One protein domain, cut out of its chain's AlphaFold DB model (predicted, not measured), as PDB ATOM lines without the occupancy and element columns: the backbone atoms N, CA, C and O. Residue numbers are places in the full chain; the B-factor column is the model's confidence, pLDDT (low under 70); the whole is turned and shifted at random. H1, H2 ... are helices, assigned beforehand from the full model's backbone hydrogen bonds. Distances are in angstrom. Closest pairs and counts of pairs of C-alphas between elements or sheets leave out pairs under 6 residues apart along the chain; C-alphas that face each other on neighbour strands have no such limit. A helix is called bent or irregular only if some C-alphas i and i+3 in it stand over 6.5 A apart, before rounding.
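AT A GLANCE: This is residues 2 to 52 of the 61 residues of the protein "RagB/SusD family nutrient uptake outer membrane protein" of Chitinophagaceae bacterium (UniProt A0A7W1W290). A string of five short helices makes an open, elongated chain path, with H2 in the middle of a loose group of H1 to H4 and a thin arm, residues 41 to 52, sticking out and bearing H5 near its end. H1 lies toward the end of the long axis opposite to H5, and residues 8 to 14, of which 8 and 9 belong to H1, stand free. The printed part has 51 residues, with the named helices H1, H2, H3, H4 and H5 in that order and no named strand; the class is all helix. It is only just extended, close to loose, with a radius of gyration of the C-alphas of 14.8 A, and the C-alphas span 46 by 25 by 15 A.

IN THESE COORDINATES: H1 is residues 2 to 9, 10.4 A long, and begins at C-alpha 2 at (36.080, -1.862, 45.006). H2 is residues 16 to 22, 10.1 A long, and H3 is residues 26 to 33, 9.1 A long. H3 is irregular: C-alphas 29 and 32 are 9.6 A apart. H4, residues 36 to 39, is neither bent nor irregular, but only just: C-alphas 36 and 39 are 6.1 A apart. H5 is residues 45 to 50, 8.6 A long, and ends at C-alpha 50 at (36.087, -40.045, 24.889).

HOW THE PARTS SIT: H1 and H2 are close but not clearly touching; their closest C-alphas, those of Arg 7 and Arg 16, are 6.9 A apart. They run opposite ways at a shallow tilt of 20 degrees. H2 and H3 are close but not clearly touching, with the C-alphas of Ile 20 and Gly 26 closest at 5.6 A, and their lines are about perpendicular at 81 degrees. H2 and H4 are close but not clearly touching, with the C-alphas of Thr 21 and Lys 39 closest at 5.4 A. H3 and H4 are also close but not clearly touching, with the C-alphas of Gly 26 and Glu 36 closest at 7.8 A. H5 is apart from H1, H2, H3 and H4. In H1, H2 and H5 every O i to N i+4 pair is within hydrogen-bond range; in H3 it is 2 of 4, and H4 is too short for such a pair.

THE WHOLE: The two C-alphas farthest apart, those of Glu 5 and Gln 52, are 45.8 A apart. Without the stretches that stand free, residues 8 to 14 and 41 to 52, the body has 32 residues and spans 26 by 18 by 11 A. The printed part has no cut. The links H2 to H3, H3 to H4 and H4 to H5 are tight, and the link H1 to H2 is short. The mean pLDDT of the printed part is 96.4, and no printed residue is under 70.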
ATOM      1  N   LEU A   2      35.712  -0.432  44.988       94.00
ATOM      2  CA  LEU A   2      36.080  -1.862  45.006       94.00
ATOM      3  C   LEU A   2      36.836  -2.419  43.777       94.00
ATOM      4  O   LEU A   2      37.852  -3.092  43.921       94.00
ATOM      5  N   ARG A   3      36.368  -2.166  42.543       95.12
ATOM      6  CA  ARG A   3      37.038  -2.695  41.329       95.12
ATOM      7  C   ARG A   3      38.430  -2.104  41.105       95.12
ATOM      8  O   ARG A   3      39.261  -2.730  40.451       95.12
ATOM      9  N   HIS A   4      38.640  -0.877  41.573       95.56
ATOM     10  CA  HIS A   4      39.922  -0.198  41.476       95.56
ATOM     11  C   HIS A   4      40.888  -0.746  42.528       95.56
ATOM     12  O   HIS A   4      41.976  -1.161  42.153       95.56
ATOM     13  N   GLU A   5      40.448  -0.844  43.786       97.50
ATOM     14  CA  GLU A   5      41.220  -1.424  44.899       97.50
ATOM     15  C   GLU A   5      41.716  -2.826  44.552       97.50
ATOM     16  O   GLU A   5      42.919  -3.047  44.485       97.50
ATOM     17  N   ARG A   6      40.822  -3.730  44.132       97.56
ATOM     18  CA  ARG A   6      41.202  -5.095  43.725       97.56
ATOM     19  C   ARG A   6      42.224  -5.149  42.590       97.56
ATOM     20  O   ARG A   6      43.011  -6.085  42.521       97.56
ATOM     21  N   ARG A   7      42.197  -4.181  41.665       95.75
ATOM     22  CA  ARG A   7      43.158  -4.115  40.551       95.75
ATOM     23  C   ARG A   7      44.545  -3.686  41.029       95.75
ATOM     24  O   ARG A   7      45.521  -4.086  40.407       95.75
ATOM     25  N   VAL A   8      44.609  -2.843  42.058       97.00
ATOM     26  CA  VAL A   8      45.861  -2.340  42.632       97.00
ATOM     27  C   VAL A   8      46.430  -3.341  43.636       97.00
ATOM     28  O   VAL A   8      47.601  -3.684  43.532       97.00
ATOM     29  N   GLU A   9      45.607  -3.844  44.555       97.81
ATOM     30  CA  GLU A   9      46.021  -4.744  45.640       97.81
ATOM     31  C   GLU A   9      46.498  -6.108  45.138       97.81
ATOM     32  O   GLU A   9      47.484  -6.623  45.643       97.81
ATOM     33  N   LEU A  10      45.820  -6.675  44.133       97.62
ATOM     34  CA  LEU A  10      46.076  -8.033  43.632       97.62
ATOM     35  C   LEU A  10      46.809  -8.018  42.281       97.62
ATOM     36  O   LEU A  10      46.613  -8.895  41.431       97.62
ATOM     37  N   ALA A  11      47.583  -6.966  42.011       96.94
ATOM     38  CA  ALA A  11      48.342  -6.860  40.773       96.94
ATOM     39  C   ALA A  11      49.382  -7.989  40.688       96.94
ATOM     40  O   ALA A  11      50.072  -8.284  41.655       96.94
ATOM     41  N   PHE A  12      49.499  -8.609  39.510       96.00
ATOM     42  CA  PHE A  12      50.356  -9.780  39.261       96.00
ATOM     43  C   PHE A  12      49.969 -11.060  40.019       96.00
ATOM     44  O   PHE A  12      50.643 -12.077  39.881       96.00
ATOM     45  N   GLU A  13      48.828 -11.060  40.709       97.56
ATOM     46  CA  GLU A  13      48.190 -12.264  41.233       97.56
ATOM     47  C   GLU A  13      47.082 -12.727  40.265       97.56
ATOM     48  O   GLU A  13      46.407 -11.895  39.643       97.56
ATOM     49  N   PRO A  14      46.857 -14.044  40.087       93.62
ATOM     50  CA  PRO A  14      45.993 -14.594  39.034       93.62
ATOM     51  C   PRO A  14      44.473 -14.398  39.260       93.62
ATOM     52  O   PRO A  14      43.682 -15.324  39.106       93.62
ATOM     53  N   GLY A  15      44.021 -13.182  39.584       96.06
ATOM     54  CA  GLY A  15      42.612 -12.837  39.820       96.06
ATOM     55  C   GLY A  15      41.973 -11.946  38.751       96.06
ATOM     56  O   GLY A  15      40.751 -11.965  38.575       96.06
ATOM     57  N   ARG A  16      42.773 -11.165  38.009       97.12
ATOM     58  CA  ARG A  16      42.244 -10.082  37.159       97.12
ATOM     59  C   ARG A  16      41.312 -10.573  36.051       97.12
ATOM     60  O   ARG A  16      40.307  -9.921  35.779       97.12
ATOM     61  N   TRP A  17      41.620 -11.713  35.435       97.00
ATOM     62  CA  TRP A  17      40.765 -12.305  34.404       97.00
ATOM     63  C   TRP A  17      39.387 -12.673  34.963       97.00
ATOM     64  O   TRP A  17      38.368 -12.243  34.431       97.00
ATOM     65  N   PHE A  18      39.357 -13.376  36.097       97.19
ATOM     66  CA  PHE A  18      38.116 -13.801  36.746       97.19
ATOM     67  C   PHE A  18      37.276 -12.628  37.268       97.19
ATOM     68  O   PHE A  18      36.055 -12.734  37.353       97.19
ATOM     69  N   ASP A  19      37.904 -11.513  37.650       97.81
ATOM     70  CA  ASP A  19      37.216 -10.255  37.971       97.81
ATOM     71  C   ASP A  19      36.524  -9.668  36.727       97.81
ATOM     72  O   ASP A  19      35.367  -9.252  36.785       97.81
ATOM     73  N   ILE A  20      37.215  -9.655  35.584       97.56
ATOM     74  CA  ILE A  20      36.675  -9.130  34.324       97.56
ATOM     75  C   ILE A  20      35.486  -9.969  33.839       97.56
ATOM     76  O   ILE A  20      34.451  -9.402  33.476       97.56
ATOM     77  N   THR A  21      35.613 -11.300  33.860       97.12
ATOM     78  CA  THR A  21      34.560 -12.213  33.395       97.12
ATOM     79  C   THR A  21      33.328 -12.160  34.295       97.12
ATOM     80  O   THR A  21      32.226 -11.955  33.786       97.12
ATOM     81  N   ARG A  22      33.494 -12.252  35.626       96.31
ATOM     82  CA  ARG A  22      32.363 -12.259  36.576       96.31
ATOM     83  C   ARG A  22      31.558 -10.959  36.562       96.31
ATOM     84  O   ARG A  22      30.368 -10.969  36.845       96.31
ATOM     85  N   TRP A  23      32.209  -9.833  36.272       96.81
ATOM     86  CA  TRP A  23      31.557  -8.524  36.221       96.81
ATOM     87  C   TRP A  23      31.014  -8.167  34.838       96.81
ATOM     88  O   TRP A  23      30.414  -7.103  34.701       96.81
ATOM     89  N   GLY A  24      31.235  -9.010  33.822       96.38
ATOM     90  CA  GLY A  24      30.758  -8.763  32.462       96.38
ATOM     91  C   GLY A  24      31.381  -7.530  31.802       96.38
ATOM     92  O   GLY A  24      30.744  -6.902  30.966       96.38
ATOM     93  N   ILE A  25      32.611  -7.161  32.177       97.38
ATOM     94  CA  ILE A  25      33.282  -5.944  31.681       97.38
ATOM     95  C   ILE A  25      34.326  -6.223  30.595       97.38
ATOM     96  O   ILE A  25      35.142  -5.359  30.286       97.38
ATOM     97  N   GLY A  26      34.336  -7.424  30.015       97.56
ATOM     98  CA  GLY A  26      35.339  -7.817  29.023       97.56
ATOM     99  C   GLY A  26      35.358  -6.910  27.791       97.56
ATOM    100  O   GLY A  26      36.420  -6.412  27.427       97.56
ATOM    101  N   SER A  27      34.191  -6.598  27.222       97.62
ATOM    102  CA  SER A  27      34.070  -5.683  26.077       97.62
ATOM    103  C   SER A  27      34.544  -4.263  26.399       97.62
ATOM    104  O   SER A  27      35.170  -3.618  25.565       97.62
ATOM    105  N   GLN A  28      34.319  -3.793  27.629       97.62
ATOM    106  CA  GLN A  28      34.773  -2.476  28.084       97.62
ATOM    107  C   GLN A  28      36.300  -2.405  28.229       97.62
ATOM    108  O   GLN A  28      36.886  -1.351  28.008       97.62
ATOM    109  N   ILE A  29      36.943  -3.509  28.626       96.88
ATOM    110  CA  ILE A  29      38.391  -3.563  28.874       96.88
ATOM    111  C   ILE A  29      39.182  -3.872  27.599       96.88
ATOM    112  O   ILE A  29      40.246  -3.293  27.399       96.88
ATOM    113  N   PHE A  30      38.688  -4.777  26.750       97.75
ATOM    114  CA  PHE A  30      39.424  -5.289  25.588       97.75
ATOM    115  C   PHE A  30      38.850  -4.846  24.234       97.75
ATOM    116  O   PHE A  30      39.447  -5.135  23.197       97.75
ATOM    117  N   GLY A  31      37.709  -4.149  24.208       97.69
ATOM    118  CA  GLY A  31      37.104  -3.633  22.979       97.69
ATOM    119  C   GLY A  31      36.860  -4.726  21.938       97.69
ATOM    120  O   GLY A  31      36.346  -5.798  22.254       97.69
ATOM    121  N   ALA A  32      37.272  -4.467  20.694       97.12
ATOM    122  CA  ALA A  32      37.113  -5.389  19.564       97.12
ATOM    123  C   ALA A  32      37.868  -6.725  19.726       97.12
ATOM    124  O   ALA A  32      37.559  -7.691  19.032       97.12
ATOM    125  N   SER A  33      38.845  -6.805  20.635       97.12
ATOM    126  CA  SER A  33      39.551  -8.055  20.938       97.12
ATOM    127  C   SER A  33      38.768  -8.968  21.884       97.12
ATOM    128  O   SER A  33      39.162 -10.116  22.080       97.12
ATOM    129  N   TRP A  34      37.674  -8.492  22.484       97.25
ATOM    130  CA  TRP A  34      36.821  -9.309  23.337       97.25
ATOM    131  C   TRP A  34      35.879 -10.192  22.517       97.25
ATOM    132  O   TRP A  34      35.210  -9.724  21.597       97.25
ATOM    133  N   LYS A  35      35.753 -11.459  22.918       95.94
ATOM    134  CA  LYS A  35      34.672 -12.347  22.485       95.94
ATOM    135  C   LYS A  35      33.959 -12.871  23.719       95.94
ATOM    136  O   LYS A  35      34.612 -13.273  24.676       95.94
ATOM    137  N   GLU A  36      32.629 -12.911  23.681       94.56
ATOM    138  CA  GLU A  36      31.822 -13.403  24.807       94.56
ATOM    139  C   GLU A  36      32.158 -14.853  25.191       94.56
ATOM    140  O   GLU A  36      32.070 -15.211  26.366       94.56
ATOM    141  N   THR A  37      32.637 -15.652  24.236       95.19
ATOM    142  CA  THR A  37      33.109 -17.021  24.469       95.19
ATOM    143  C   THR A  37      34.303 -17.077  25.425       95.19
ATOM    144  O   THR A  37      34.389 -17.994  26.229       95.19
ATOM    145  N   TYR A  38      35.156 -16.048  25.482       95.06
ATOM    146  CA  TYR A  38      36.343 -16.024  26.350       95.06
ATOM    147  C   TYR A  38      36.039 -16.039  27.857       95.06
ATOM    148  O   TYR A  38      36.953 -16.178  28.668       95.06
ATOM    149  N   LYS A  39      34.773 -15.938  28.273       95.06
ATOM    150  CA  LYS A  39      34.386 -16.067  29.686       95.06
ATOM    151  C   LYS A  39      34.744 -17.421  30.297       95.06
ATOM    152  O   LYS A  39      34.950 -17.483  31.510       95.06
ATOM    153  N   VAL A  40      34.799 -18.479  29.490       94.69
ATOM    154  CA  VAL A  40      35.028 -19.858  29.937       94.69
ATOM    155  C   VAL A  40      36.061 -20.545  29.055       94.69
ATOM    156  O   VAL A  40      36.160 -20.264  27.867       94.69
ATOM    157  N   PHE A  41      36.840 -21.461  29.626       94.94
ATOM    158  CA  PHE A  41      37.739 -22.290  28.827       94.94
ATOM    159  C   PHE A  41      36.944 -23.360  28.066       94.94
ATOM    160  O   PHE A  41      35.998 -23.911  28.633       94.94
ATOM    161  N   PRO A  42      37.315 -23.685  26.814       96.06
ATOM    162  CA  PRO A  42      36.694 -24.786  26.092       96.06
ATOM    163  C   PRO A  42      36.986 -26.111  26.784       96.06
ATOM    164  O   PRO A  42      38.086 -26.332  27.299       96.06
ATOM    165  N   PHE A  43      36.031 -27.032  26.724       95.88
ATOM    166  CA  PHE A  43      36.334 -28.411  27.073       95.88
ATOM    167  C   PHE A  43      37.322 -29.001  26.060       95.88
ATOM    168  O   PHE A  43      37.156 -28.778  24.855       95.88
ATOM    169  N   PRO A  44      38.337 -29.762  26.510       95.88
ATOM    170  CA  PRO A  44      39.251 -30.433  25.600       95.88
ATOM    171  C   PRO A  44      38.498 -31.394  24.676       95.88
ATOM    172  O   PRO A  44      37.756 -32.263  25.139       95.88
ATOM    173  N   GLN A  45      38.735 -31.284  23.367       94.88
ATOM    174  CA  GLN A  45      38.040 -32.103  22.369       94.88
ATOM    175  C   GLN A  45      38.229 -33.609  22.608       94.88
ATOM    176  O   GLN A  45      37.301 -34.390  22.409       94.88
ATOM    177  N   ALA A  46      39.405 -34.016  23.094       96.75
ATOM    178  CA  ALA A  46      39.690 -35.406  23.437       96.75
ATOM    179  C   ALA A  46      38.726 -35.970  24.499       96.75
ATOM    180  O   ALA A  46      38.327 -37.129  24.400       96.75
ATOM    181  N   GLU A  47      38.306 -35.158  25.475       95.94
ATOM    182  CA  GLU A  47      37.371 -35.584  26.524       95.94
ATOM    183  C   GLU A  47      35.934 -35.689  25.995       95.94
ATOM    184  O   GLU A  47      35.231 -36.653  26.302       95.94
ATOM    185  N   ILE A  48      35.517 -34.764  25.119       96.50
ATOM    186  CA  ILE A  48      34.221 -34.836  24.421       96.50
ATOM    187  C   ILE A  48      34.135 -36.124  23.594       96.50
ATOM    188  O   ILE A  48      33.150 -36.865  23.679       96.50
ATOM    189  N   THR A  49      35.181 -36.415  22.817       96.00
ATOM    190  CA  THR A  49      35.264 -37.622  21.988       96.00
ATOM    191  C   THR A  49      35.275 -38.887  22.848       96.00
ATOM    192  O   THR A  49      34.528 -39.821  22.560       96.00
ATOM    193  N   ARG A  50      36.052 -38.915  23.943       96.62
ATOM    194  CA  ARG A  50      36.087 -40.045  24.889       96.62
ATOM    195  C   ARG A  50      34.716 -40.320  25.509       96.62
ATOM    196  O   ARG A  50      34.342 -41.478  25.670       96.62
ATOM    197  N   ASN A  51      33.949 -39.274  25.814       95.81
ATOM    198  CA  ASN A  51      32.601 -39.391  26.377       95.81
ATOM    199  C   ASN A  51      31.511 -39.600  25.303       95.81
ATOM    200  O   ASN A  51      30.328 -39.407  25.577       95.81
ATOM    201  N   GLN A  52      31.892 -39.969  24.071       94.56
ATOM    202  CA  GLN A  52      30.972 -40.247  22.959       94.56
ATOM    203  C   GLN A  52      29.972 -39.100  22.716       94.56
ATOM    204  O   GLN A  52      28.800 -39.329  22.426       94.56
TER     205      GLN A  52